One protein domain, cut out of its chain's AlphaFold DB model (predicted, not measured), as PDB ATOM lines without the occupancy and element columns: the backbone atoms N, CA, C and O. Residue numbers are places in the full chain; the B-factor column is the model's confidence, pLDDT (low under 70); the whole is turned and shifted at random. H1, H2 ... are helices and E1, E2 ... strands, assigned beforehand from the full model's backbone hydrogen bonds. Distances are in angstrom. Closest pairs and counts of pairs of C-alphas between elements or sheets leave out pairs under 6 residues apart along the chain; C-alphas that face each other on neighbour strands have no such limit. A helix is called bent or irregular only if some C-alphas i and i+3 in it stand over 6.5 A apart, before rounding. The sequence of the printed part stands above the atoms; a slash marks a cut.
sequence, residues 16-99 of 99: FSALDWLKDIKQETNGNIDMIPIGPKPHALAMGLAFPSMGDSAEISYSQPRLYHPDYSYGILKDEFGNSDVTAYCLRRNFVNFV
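What this domain is: This is residues 16 to 99 of the 99 residues of an uncharacterized protein of Pseudomonas sp. ATCC PTA-122608 (UniProt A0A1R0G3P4). A small head at one end holds two helices side by side, H1 and the kinked H2, with a short two-strand sheet, E1 and E2, next to H2. From it a long stretch with no named element runs away, folds back on itself far from the head, and leads to a small hairpin, E3 and E4, out on its own; residues 64 to 74 and 92 to 97 stick out. The printed part has 84 residues, with two named helices and four named strands in the order H1 E1 H2 E2 E3 E4; E1 and E2 are parallel, E3 and E4 antiparallel. The class is mixed, helices and strands, with 42 residues in named elements. The whole is only just loose, close to extended, with a radius of gyration of the C-alphas of 17.4 A, and flat, spanning 54 by 40 by 22 A.

Where its parts are: Look first at strand E1, residues 33 to 35, with C-alpha 33 at (39.529, 17.478, 51.569), and at E2, residues 58 to 60. Helix H2, residues 41 to 57, spans 22.9 A; it is irregular, with C-alphas 53 and 56 9.5 A apart, and has a kink of 61 degrees near residue 51. Find C-alpha 16 at (49.896, 5.206, 42.587); from there H1, residues 16 to 28, runs 18.6 A. E3 is residues 91 to 93 and E4 residues 96 to 98, ending at C-alpha 98, (33.515, -5.815, 27.588).

How they stand to each other: In the parallel pair E1 and E2, at 14 degrees, find N 35 and O 59 within hydrogen-bond range at 2.8 A. E1, H2 and E2 form a strand-helix-strand unit, two parallel neighbour strands with a helix between them in the chain, and its crossover is right-handed. The closest C-alphas of H2 and E2 are those of Phe 51 and Ala 58, 6.6 A. H1 and H2 touch, closest at the C-alphas of Leu 19 and Ala 46, 4.7 A, with a shallow tilt of 23 degrees, the same way. In H1 every O i to N i+4 pair is within hydrogen-bond range; in H2, 8 of 13 are. The hairpin E3 and E4 is antiparallel at 146 degrees, with N 96 and O 93 at 2.9 A; both strands are apart from H1 and H2.

The domain as a whole: The two C-alphas farthest apart, those of Asn 30 and Phe 81, are 54.2 A apart. The printed part has no cut and ends at the chain's last residue, 99. The link from E2 to E3, 30 residues, is long; the other links are tight. Mean pLDDT of the printed part is 78.5; expect values under 70 at residues 68 to 77 and 85 to 99.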
ATOM      1  N   PHE A  16      50.042   6.016  41.378       96.88
ATOM      2  CA  PHE A  16      49.896   5.206  42.587       96.88
ATOM      3  C   PHE A  16      50.411   5.946  43.814       96.88
ATOM      4  O   PHE A  16      49.690   6.033  44.802       96.88
ATOM      5  N   SER A  17      51.579   6.588  43.715       96.81
ATOM      6  CA  SER A  17      52.090   7.422  44.806       96.81
ATOM      7  C   SER A  17      51.135   8.564  45.165       96.81
ATOM      8  O   SER A  17      50.995   8.902  46.339       96.81
ATOM      9  N   ALA A  18      50.455   9.160  44.176       95.69
ATOM     10  CA  ALA A  18      49.445  10.188  44.435       95.69
ATOM     11  C   ALA A  18      48.204   9.612  45.135       95.69
ATOM     12  O   ALA A  18      47.691  10.221  46.070       95.69
ATOM     13  N   LEU A  19      47.742   8.434  44.710       95.69
ATOM     14  CA  LEU A  19      46.598   7.750  45.310       95.69
ATOM     15  C   LEU A  19      46.869   7.332  46.760       95.69
ATOM     16  O   LEU A  19      46.002   7.510  47.612       95.69
ATOM     17  N   ASP A  20      48.046   6.778  47.037       95.88
ATOM     18  CA  ASP A  20      48.409   6.337  48.384       95.88
ATOM     19  C   ASP A  20      48.529   7.532  49.330       95.88
ATOM     20  O   ASP A  20      47.908   7.536  50.390       95.88
ATOM     21  N   TRP A  21      49.174   8.617  48.891       94.62
ATOM     22  CA  TRP A  21      49.258   9.835  49.697       94.62
ATOM     23  C   TRP A  21      47.881  10.440  50.014       94.62
ATOM     24  O   TRP A  21      47.634  10.851  51.144       94.62
ATOM     25  N   LEU A  22      46.949  10.448  49.055       93.38
ATOM     26  CA  LEU A  22      45.575  10.911  49.289       93.38
ATOM     27  C   LEU A  22      44.846  10.081  50.361       93.38
ATOM     28  O   LEU A  22      44.079  10.633  51.153       93.38
ATOM     29  N   LYS A  23      45.080   8.764  50.404       91.19
ATOM     30  CA  LYS A  23      44.508   7.888  51.438       91.19
ATOM     31  C   LYS A  23      45.130   8.147  52.805       91.19
ATOM     32  O   LYS A  23      44.393   8.170  53.788       91.19
ATOM     33  N   ASP A  24      46.441   8.364  52.858       92.00
ATOM     34  CA  ASP A  24      47.152   8.665  54.103       92.00
ATOM     35  C   ASP A  24      46.660   9.996  54.691       92.00
ATOM     36  O   ASP A  24      46.215  10.038  55.838       92.00
ATOM     37  N   ILE A  25      46.571  11.052  53.869       90.62
ATOM     38  CA  ILE A  25      46.024  12.353  54.293       90.62
ATOM     39  C   ILE A  25      44.609  12.202  54.851       90.62
ATOM     40  O   ILE A  25      44.269  12.828  55.854       90.62
ATOM     41  N   LYS A  26      43.763  11.374  54.222       88.50
ATOM     42  CA  LYS A  26      42.392  11.145  54.696       88.50
ATOM     43  C   LYS A  26      42.340  10.505  56.083       88.50
ATOM     44  O   LYS A  26      41.388  10.781  56.819       88.50
ATOM     45  N   GLN A  27      43.314   9.660  56.424       86.81
ATOM     46  CA  GLN A  27      43.432   9.062  57.757       86.81
ATOM     47  C   GLN A  27      43.933  10.075  58.792       86.81
ATOM     48  O   GLN A  27      43.487  10.049  59.935       86.81
ATOM     49  N   GLU A  28      44.826  10.978  58.389       85.94
ATOM     50  CA  GLU A  28      45.410  12.006  59.261       85.94
ATOM     51  C   GLU A  28      44.484  13.218  59.465       85.94
ATOM     52  O   GLU A  28      44.570  13.925  60.471       85.94
ATOM     53  N   THR A  29      43.571  13.453  58.521       80.50
ATOM     54  CA  THR A  29      42.697  14.627  58.486       80.50
ATOM     55  C   THR A  29      41.294  14.308  59.006       80.50
ATOM     56  O   THR A  29      40.544  13.527  58.417       80.50
ATOM     57  N   ASN A  30      40.890  15.012  60.067       75.19
ATOM     58  CA  ASN A  30      39.509  15.024  60.576       75.19
ATOM     59  C   ASN A  30      38.587  16.016  59.835       75.19
ATOM     60  O   ASN A  30      37.402  16.100  60.147       75.19
ATOM     61  N   GLY A  31      39.138  16.805  58.910       75.38
ATOM     62  CA  GLY A  31      38.436  17.836  58.144       75.38
ATOM     63  C   GLY A  31      38.061  17.419  56.720       75.38
ATOM     64  O   GLY A  31      38.228  16.267  56.317       75.38
ATOM     65  N   ASN A  32      37.560  18.396  55.964       87.00
ATOM     66  CA  ASN A  32      37.224  18.231  54.554       87.00
ATOM     67  C   ASN A  32      38.484  18.277  53.677       87.00
ATOM     68  O   ASN A  32      39.442  18.985  53.995       87.00
ATOM     69  N   ILE A  33      38.466  17.532  52.573       90.88
ATOM     70  CA  ILE A  33      39.529  17.478  51.569       90.88
ATOM     71  C   ILE A  33      38.966  17.962  50.236       90.88
ATOM     72  O   ILE A  33      38.178  17.267  49.592       90.88
ATOM     73  N   ASP A  34      39.433  19.124  49.796       91.50
ATOM     74  CA  ASP A  34      39.086  19.673  48.489       91.50
ATOM     75  C   ASP A  34      40.099  19.186  47.448       91.50
ATOM     76  O   ASP A  34      41.290  19.512  47.489       91.50
ATOM     77  N   MET A  35      39.635  18.386  46.491       92.69
ATOM     78  CA  MET A  35      40.444  17.904  45.378       92.69
ATOM     79  C   MET A  35      40.193  18.761  44.141       92.69
ATOM     80  O   MET A  35      39.103  18.768  43.567       92.69
ATOM     81  N   ILE A  36      41.241  19.452  43.698       93.44
ATOM     82  CA  ILE A  36      41.206  20.353  42.546       93.44
ATOM     83  C   ILE A  36      42.086  19.741  41.439       93.44
ATOM     84  O   ILE A  36      43.314  19.844  41.521       93.44
ATOM     85  N   PRO A  37      41.521  19.090  40.400       89.50
ATOM     86  CA  PRO A  37      42.291  18.338  39.403       89.50
ATOM     87  C   PRO A  37      42.955  19.248  38.350       89.50
ATOM     88  O   PRO A  37      42.670  19.168  37.159       89.50
ATOM     89  N   ILE A  38      43.863  20.126  38.781       83.62
ATOM     90  CA  ILE A  38      44.591  21.091  37.929       83.62
ATOM     91  C   ILE A  38      45.961  20.578  37.447       83.62
ATOM     92  O   ILE A  38      46.806  21.354  37.008       83.62
ATOM     93  N   GLY A  39      46.199  19.268  37.540       83.88
ATOM     94  CA  GLY A  39      47.495  18.641  37.288       83.88
ATOM     95  C   GLY A  39      47.507  17.624  36.140       83.88
ATOM     96  O   GLY A  39      46.571  17.539  35.342       83.88
ATOM     97  N   PRO A  40      48.581  16.821  36.051       87.88
ATOM     98  CA  PRO A  40      48.684  15.717  35.104       87.88
ATOM     99  C   PRO A  40      47.490  14.760  35.207       87.88
ATOM    100  O   PRO A  40      47.018  14.461  36.306       87.88
ATOM    101  N   LYS A  41      47.048  14.210  34.068       88.69
ATOM    102  CA  LYS A  41      45.946  13.227  34.017       88.69
ATOM    103  C   LYS A  41      46.107  12.076  35.031       88.69
ATOM    104  O   LYS A  41      45.103  11.730  35.648       88.69
ATOM    105  N   PRO A  42      47.311  11.510  35.265       93.19
ATOM    106  CA  PRO A  42      47.508  10.485  36.293       93.19
ATOM    107  C   PRO A  42      47.134  10.947  37.712       93.19
ATOM    108  O   PRO A  42      46.484  10.204  38.440       93.19
ATOM    109  N   HIS A  43      47.474  12.177  38.103       94.50
ATOM    110  CA  HIS A  43      47.109  12.722  39.420       94.50
ATOM    111  C   HIS A  43      45.612  13.020  39.520       94.50
ATOM    112  O   HIS A  43      44.992  12.702  40.530       94.50
ATOM    113  N   ALA A  44      45.008  13.559  38.456       92.88
ATOM    114  CA  ALA A  44      43.559  13.758  38.399       92.88
ATOM    115  C   ALA A  44      42.794  12.424  38.506       92.88
ATOM    116  O   ALA A  44      41.779  12.337  39.195       92.88
ATOM    117  N   LEU A  45      43.308  11.363  37.873       93.19
ATOM    118  CA  LEU A  45      42.767  10.013  38.014       93.19
ATOM    119  C   LEU A  45      42.901   9.501  39.455       93.19
ATOM    120  O   LEU A  45      41.937   8.948  39.976       93.19
ATOM    121  N   ALA A  46      44.049   9.709  40.110       95.25
ATOM    122  CA  ALA A  46      44.229   9.344  41.516       95.25
ATOM    123  C   ALA A  46      43.180  10.014  42.422       95.25
ATOM    124  O   ALA A  46      42.563   9.329  43.233       95.25
ATOM    125  N   MET A  47      42.912  11.312  42.231       94.81
ATOM    126  CA  MET A  47      41.848  12.035  42.946       94.81
ATOM    127  C   MET A  47      40.472  11.392  42.720       94.81
ATOM    128  O   MET A  47      39.759  11.086  43.674       94.81
ATOM    129  N   GLY A  48      40.122  11.111  41.460       92.50
ATOM    130  CA  GLY A  48      38.862  10.448  41.109       92.50
ATOM    131  C   GLY A  48      38.711   9.045  41.708       92.50
ATOM    132  O   GLY A  48      37.614   8.666  42.112       92.50
ATOM    133  N   LEU A  49      39.802   8.278  41.800       93.50
ATOM    134  CA  LEU A  49      39.813   6.948  42.420       93.50
ATOM    135  C   LEU A  49      39.753   7.000  43.949       93.50
ATOM    136  O   LEU A  49      39.187   6.096  44.564       93.50
ATOM    137  N   ALA A  50      40.338   8.025  44.566       92.88
ATOM    138  CA  ALA A  50      40.336   8.193  46.014       92.88
ATOM    139  C   ALA A  50      38.959   8.630  46.536       92.88
ATOM    140  O   ALA A  50      38.512   8.142  47.576       92.88
ATOM    141  N   PHE A  51      38.263   9.494  45.793       92.69
ATOM    142  CA  PHE A  51      37.012  10.132  46.209       92.69
ATOM    143  C   PHE A  51      35.934   9.188  46.774       92.69
ATOM    144  O   PHE A  51      35.460   9.461  47.877       92.69
ATOM    145  N   PRO A  52      35.585   8.042  46.147       89.56
ATOM    146  CA  PRO A  52      34.589   7.127  46.713       89.56
ATOM    147  C   PRO A  52      34.939   6.612  48.114       89.56
ATOM    148  O   PRO A  52      34.044   6.295  48.891       89.56
ATOM    149  N   SER A  53      36.232   6.515  48.440       86.69
ATOM    150  CA  SER A  53      36.697   6.053  49.755       86.69
ATOM    151  C   SER A  53      36.728   7.154  50.820       86.69
ATOM    152  O   SER A  53      36.915   6.854  51.995       86.69
ATOM    153  N   MET A  54      36.536   8.416  50.426       87.88
ATOM    154  CA  MET A  54      36.621   9.574  51.318       87.88
ATOM    155  C   MET A  54      35.259  10.016  51.875       87.88
ATOM    156  O   MET A  54      35.228  10.753  52.858       87.88
ATOM    157  N   GLY A  55      34.149   9.525  51.312       83.31
ATOM    158  CA  GLY A  55      32.793   9.825  51.786       83.31
ATOM    159  C   GLY A  55      32.456  11.318  51.731       83.31
ATOM    160  O   GLY A  55      32.927  12.033  50.850       83.31
ATOM    161  N   ASP A  56      31.667  11.792  52.697       85.69
ATOM    162  CA  ASP A  56      31.170  13.179  52.746       85.69
ATOM    163  C   ASP A  56      32.243  14.213  53.132       85.69
ATOM    164  O   ASP A  56      31.982  15.413  53.116       85.69
ATOM    165  N   SER A  57      33.454  13.772  53.492       85.62
ATOM    166  CA  SER A  57      34.553  14.674  53.851       85.62
ATOM    167  C   SER A  57      35.395  15.091  52.645       85.62
ATOM    168  O   SER A  57      36.518  15.549  52.833       85.62
ATOM    169  N   ALA A  58      34.939  14.855  51.418       91.00
ATOM    170  CA  ALA A  58      35.686  15.208  50.222       91.00
ATOM    171  C   ALA A  58      34.795  15.839  49.160       91.00
ATOM    172  O   ALA A  58      33.642  15.454  48.980       91.00
ATOM    173  N   GLU A  59      35.379  16.763  48.402       92.12
ATOM    174  CA  GLU A  59      34.779  17.346  47.206       92.12
ATOM    175  C   GLU A  59      35.780  17.259  46.048       92.12
ATOM    176  O   GLU A  59      36.977  17.477  46.232       92.12
ATOM    177  N   ILE A  60      35.300  16.938  44.840       89.94
ATOM    178  CA  ILE A  60      36.065  17.159  43.608       89.94
ATOM    179  C   ILE A  60      35.469  18.364  42.889       89.94
ATOM    180  O   ILE A  60      34.367  18.283  42.343       89.94
ATOM    181  N   SER A  61      36.242  19.443  42.793       90.38
ATOM    182  CA  SER A  61      35.853  20.640  42.048       90.38
ATOM    183  C   SER A  61      36.715  20.752  40.789       90.38
ATOM    184  O   SER A  61      37.897  21.098  40.840       90.38
ATOM    185  N   TYR A  62      36.127  20.449  39.629       84.00
ATOM    186  CA  TYR A  62      36.799  20.537  38.330       84.00
ATOM    187  C   TYR A  62      36.186  21.644  37.474       84.00
ATOM    188  O   TYR A  62      34.998  21.618  37.148       84.00
ATOM    189  N   SER A  63      37.003  22.613  37.069       80.31
ATOM    190  CA  SER A  63      36.584  23.630  36.113       80.31
ATOM    191  C   SER A  63      36.498  23.011  34.719       80.31
ATOM    192  O   SER A  63      37.505  22.760  34.062       80.31
ATOM    193  N   GLN A  64      35.276  22.762  34.244       78.25
ATOM    194  CA  GLN A  64      35.069  22.270  32.884       78.25
ATOM    195  C   GLN A  64      35.610  23.298  31.869       78.25
ATOM    196  O   GLN A  64      35.115  24.432  31.831       78.25
ATOM    197  N   PRO A  65      36.597  22.932  31.025       74.56
ATOM    198  CA  PRO A  65      37.085  23.818  29.980       74.56
ATOM    199  C   PRO A  65      35.938  24.177  29.032       74.56
ATOM    200  O   PRO A  65      35.245  23.296  28.521       74.56
ATOM    201  N   ARG A  66      35.732  25.475  28.788       81.25
ATOM    202  CA  ARG A  66      34.716  25.973  27.838       81.25
ATOM    203  C   ARG A  66      35.215  26.007  26.394       81.25
ATOM    204  O   ARG A  66      34.423  26.185  25.476       81.25
ATOM    205  N   LEU A  67      36.522  25.859  26.209       74.62
ATOM    206  CA  LEU A  67      37.193  25.848  24.922       74.62
ATOM    207  C   LEU A  67      38.240  24.737  24.951       74.62
ATOM    208  O   LEU A  67      39.088  24.712  25.840       74.62
ATOM    209  N   TYR A  68      38.180  23.837  23.976       60.47
ATOM    210  CA  TYR A  68      39.237  22.866  23.723       60.47
ATOM    211  C   TYR A  68      40.025  23.343  22.509       60.47
ATOM    212  O   TYR A  68      39.444  23.562  21.446       60.47
ATOM    213  N   HIS A  69      41.339  23.519  22.653       66.06
ATOM    214  CA  HIS A  69      42.195  23.685  21.482       66.06
ATOM    215  C   HIS A  69      42.193  22.351  20.714       66.06
ATOM    216  O   HIS A  69      42.360  21.313  21.357       66.06
ATOM    217  N   PRO A  70      42.002  22.327  19.384       60.94
ATOM    218  CA  PRO A  70      42.008  21.074  18.621       60.94
ATOM    219  C   PRO A  70      43.315  20.290  18.812       60.94
ATOM    220  O   PRO A  70      43.292  19.068  18.916       60.94
ATOM    221  N   ASP A  71      44.429  20.998  19.010       58.72
ATOM    222  CA  ASP A  71      45.731  20.392  19.314       58.72
ATOM    223  C   ASP A  71      46.017  20.223  20.823       58.72
ATOM    224  O   ASP A  71      47.155  20.010  21.224       58.72
ATOM    225  N   TYR A  72      45.015  20.314  21.707       59.78
ATOM    226  CA  TYR A  72      45.211  20.173  23.165       59.78
ATOM    227  C   TYR A  72      45.821  18.815  23.567       59.78
ATOM    228  O   TYR A  72      46.395  18.672  24.644       59.78
ATOM    229  N   SER A  73      45.726  17.810  22.693       56.72
ATOM    230  CA  SER A  73      46.357  16.501  22.867       56.72
ATOM    231  C   SER A  73      47.470  16.281  21.837       56.72
ATOM    232  O   SER A  73      47.358  15.410  20.977       56.72
ATOM    233  N   TYR A  74      48.564  17.047  21.924       50.72
ATOM    234  CA  TYR A  74      49.834  16.676  21.287       50.72
ATOM    235  C   TYR A  74      50.337  15.377  21.935       50.72
ATOM    236  O   TYR A  74      50.952  15.396  22.997       50.72
ATOM    237  N   GLY A  75      49.987  14.233  21.348       53.56
ATOM    238  CA  GLY A  75      50.286  12.919  21.922       53.56
ATOM    239  C   GLY A  75      49.244  11.838  21.657       53.56
ATOM    240  O   GLY A  75      49.353  10.766  22.245       53.56
ATOM    241  N   ILE A  76      48.244  12.077  20.795       60.44
ATOM    242  CA  ILE A  76      47.543  10.950  20.168       60.44
ATOM    243  C   ILE A  76      48.614  10.172  19.407       60.44
ATOM    244  O   ILE A  76      49.191  10.697  18.450       60.44
ATOM    245  N   LEU A  77      48.928   8.974  19.910       64.75
ATOM    246  CA  LEU A  77      49.845   8.044  19.270       64.75
ATOM    247  C   LEU A  77      49.394   7.908  17.816       64.75
ATOM    248  O   LEU A  77      48.194   7.869  17.546       64.75
ATOM    249  N   LYS A  78      50.332   7.960  16.881       73.81
ATOM    250  CA  LYS A  78      50.033   7.839  15.458       73.81
ATOM    251  C   LYS A  78      50.614   6.530  14.961       73.81
ATOM    252  O   LYS A  78      51.741   6.207  15.336       73.81
ATOM    253  N   ASP A  79      49.857   5.801  14.150       80.25
ATOM    254  CA  ASP A  79      50.364   4.585  13.518       80.25
ATOM    255  C   ASP A  79      51.431   4.935  12.462       80.25
ATOM    256  O   ASP A  79      51.691   6.107  12.160       80.25
ATOM    257  N   GLU A  80      52.056   3.916  11.872       85.25
ATOM    258  CA  GLU A  80      53.052   4.089  10.803       85.25
ATOM    259  C   GLU A  80      52.499   4.800   9.547       85.25
ATOM    260  O   GLU A  80      53.271   5.285   8.719       85.25
ATOM    261  N   PHE A  81      51.172   4.923   9.428       84.50
ATOM    262  CA  PHE A  81      50.459   5.591   8.338       84.50
ATOM    263  C   PHE A  81      49.982   7.010   8.706       84.50
ATOM    264  O   PHE A  81      49.381   7.694   7.877       84.50
ATOM    265  N   GLY A  82      50.260   7.485   9.927       79.62
ATOM    266  CA  GLY A  82      49.893   8.822  10.396       79.62
ATOM    267  C   GLY A  82      48.428   8.983  10.829       79.62
ATOM    268  O   GLY A  82      47.988  10.122  11.063       79.62
ATOM    269  N   ASN A  83      47.683   7.885  10.970       76.69
ATOM    270  CA  ASN A  83      46.346   7.877  11.563       76.69
ATOM    271  C   ASN A  83      46.445   7.877  13.089       76.69
ATOM    272  O   ASN A  83      47.470   7.503  13.648       76.69
ATOM    273  N   SER A  84      45.380   8.294  13.776       70.25
ATOM    274  CA  SER A  84      45.298   8.151  15.233       70.25
ATOM    275  C   SER A  84      45.341   6.668  15.616       70.25
ATOM    276  O   SER A  84      44.406   5.930  15.317       70.25
ATOM    277  N   ASP A  85      46.401   6.251  16.299       66.44
ATOM    278  CA  ASP A  85      46.553   4.935  16.914       66.44
ATOM    279  C   ASP A  85      45.738   4.912  18.212       66.44
ATOM    280  O   ASP A  85      46.160   5.342  19.292       66.44
ATOM    281  N   VAL A  86      44.475   4.519  18.059       61.91
ATOM    282  CA  VAL A  86      43.518   4.431  19.159       61.91
ATOM    283  C   VAL A  86      43.811   3.156  19.941       61.91
ATOM    284  O   VAL A  86      43.323   2.076  19.613       61.91
ATOM    285  N   THR A  87      44.570   3.283  21.027       57.78
ATOM    286  CA  THR A  87      44.728   2.189  21.986       57.78
ATOM    287  C   THR A  87      43.418   2.003  22.757       57.78
ATOM    288  O   THR A  87      43.138   2.703  23.730       57.78
ATOM    289  N   ALA A  88      42.574   1.074  22.306       53.53
ATOM    290  CA  ALA A  88      41.416   0.635  23.073       53.53
ATOM    291  C   ALA A  88      41.881  -0.271  24.224       53.53
ATOM    292  O   ALA A  88      42.634  -1.223  24.020       53.53
ATOM    293  N   TYR A  89      41.421   0.004  25.443       52.09
ATOM    294  CA  TYR A  89      41.637  -0.895  26.574       52.09
ATOM    295  C   TYR A  89      40.488  -1.903  26.637       52.09
ATOM    296  O   TYR A  89      39.391  -1.567  27.075       52.09
ATOM    297  N   CYS A  90      40.737  -3.151  26.241       48.16
ATOM    298  CA  CYS A  90      39.793  -4.240  26.486       48.16
ATOM    299  C   CYS A  90      39.880  -4.659  27.958       48.16
ATOM    300  O   CYS A  90      40.823  -5.336  28.377       48.16
ATOM    301  N   LEU A  91      38.893  -4.266  28.761       47.94
ATOM    302  CA  LEU A  91      38.784  -4.725  30.142       47.94
ATOM    303  C   LEU A  91      38.085  -6.088  30.165       47.94
ATOM    304  O   LEU A  91      36.888  -6.202  29.902       47.94
ATOM    305  N   ARG A  92      38.829  -7.137  30.520       42.22
ATOM    306  CA  ARG A  92      38.262  -8.463  30.778       42.22
ATOM    307  C   ARG A  92      37.941  -8.593  32.264       42.22
ATOM    308  O   ARG A  92      38.846  -8.619  33.093       42.22
ATOM    309  N   ARG A  93      36.656  -8.701  32.611       48.81
ATOM    310  CA  ARG A  93      36.198  -8.995  33.983       48.81
ATOM    311  C   ARG A  93      35.498 -10.349  33.991       48.81
ATOM    312  O   ARG A  93      34.659 -10.605  33.138       48.81
ATOM    313  N   ASN A  94      35.843 -11.221  34.941       68.44
ATOM    314  CA  ASN A  94      35.238 -12.555  35.094       68.44
ATOM    315  C   ASN A  94      35.213 -13.378  33.794       68.44
ATOM    316  O   ASN A  94      34.211 -13.999  33.465       68.44
ATOM    317  N   PHE A  95      36.310 -13.358  33.033       66.62
ATOM    318  CA  PHE A  95      36.436 -14.023  31.729       66.62
ATOM    319  C   PHE A  95      35.528 -13.490  30.607       66.62
ATOM    320  O   PHE A  95      35.665 -13.965  29.482       66.62
ATOM    321  N   VAL A  96      34.697 -12.480  30.866       61.25
ATOM    322  CA  VAL A  96      33.849 -11.813  29.875       61.25
ATOM    323  C   VAL A  96      34.578 -10.586  29.331       61.25
ATOM    324  O   VAL A  96      35.154  -9.799  30.089       61.25
ATOM    325  N   ASN A  97      34.577 -10.449  28.008       52.94
ATOM    326  CA  ASN A  97      35.105  -9.273  27.330       52.94
ATOM    327  C   ASN A  97      34.020  -8.196  27.301       52.94
ATOM    328  O   ASN A  97      32.905  -8.468  26.856       52.94
ATOM    329  N   PHE A  98      34.357  -6.993  27.752       54.19
ATOM    330  CA  PHE A  98      33.515  -5.815  27.588       54.19
ATOM    331  C   PHE A  98      34.166  -4.957  26.505       54.19
ATOM    332  O   PHE A  98      35.303  -4.512  26.679       54.19
ATOM    333  N   VAL A  99      33.478  -4.845  25.369       52.31
ATOM    334  CA  VAL A  99      33.833  -3.978  24.238       52.31
ATOM    335  C   VAL A  99      32.941  -2.751  24.299       52.31
ATOM    336  O   VAL A  99      31.723  -2.953  24.510       52.31
TER     337      VAL A  99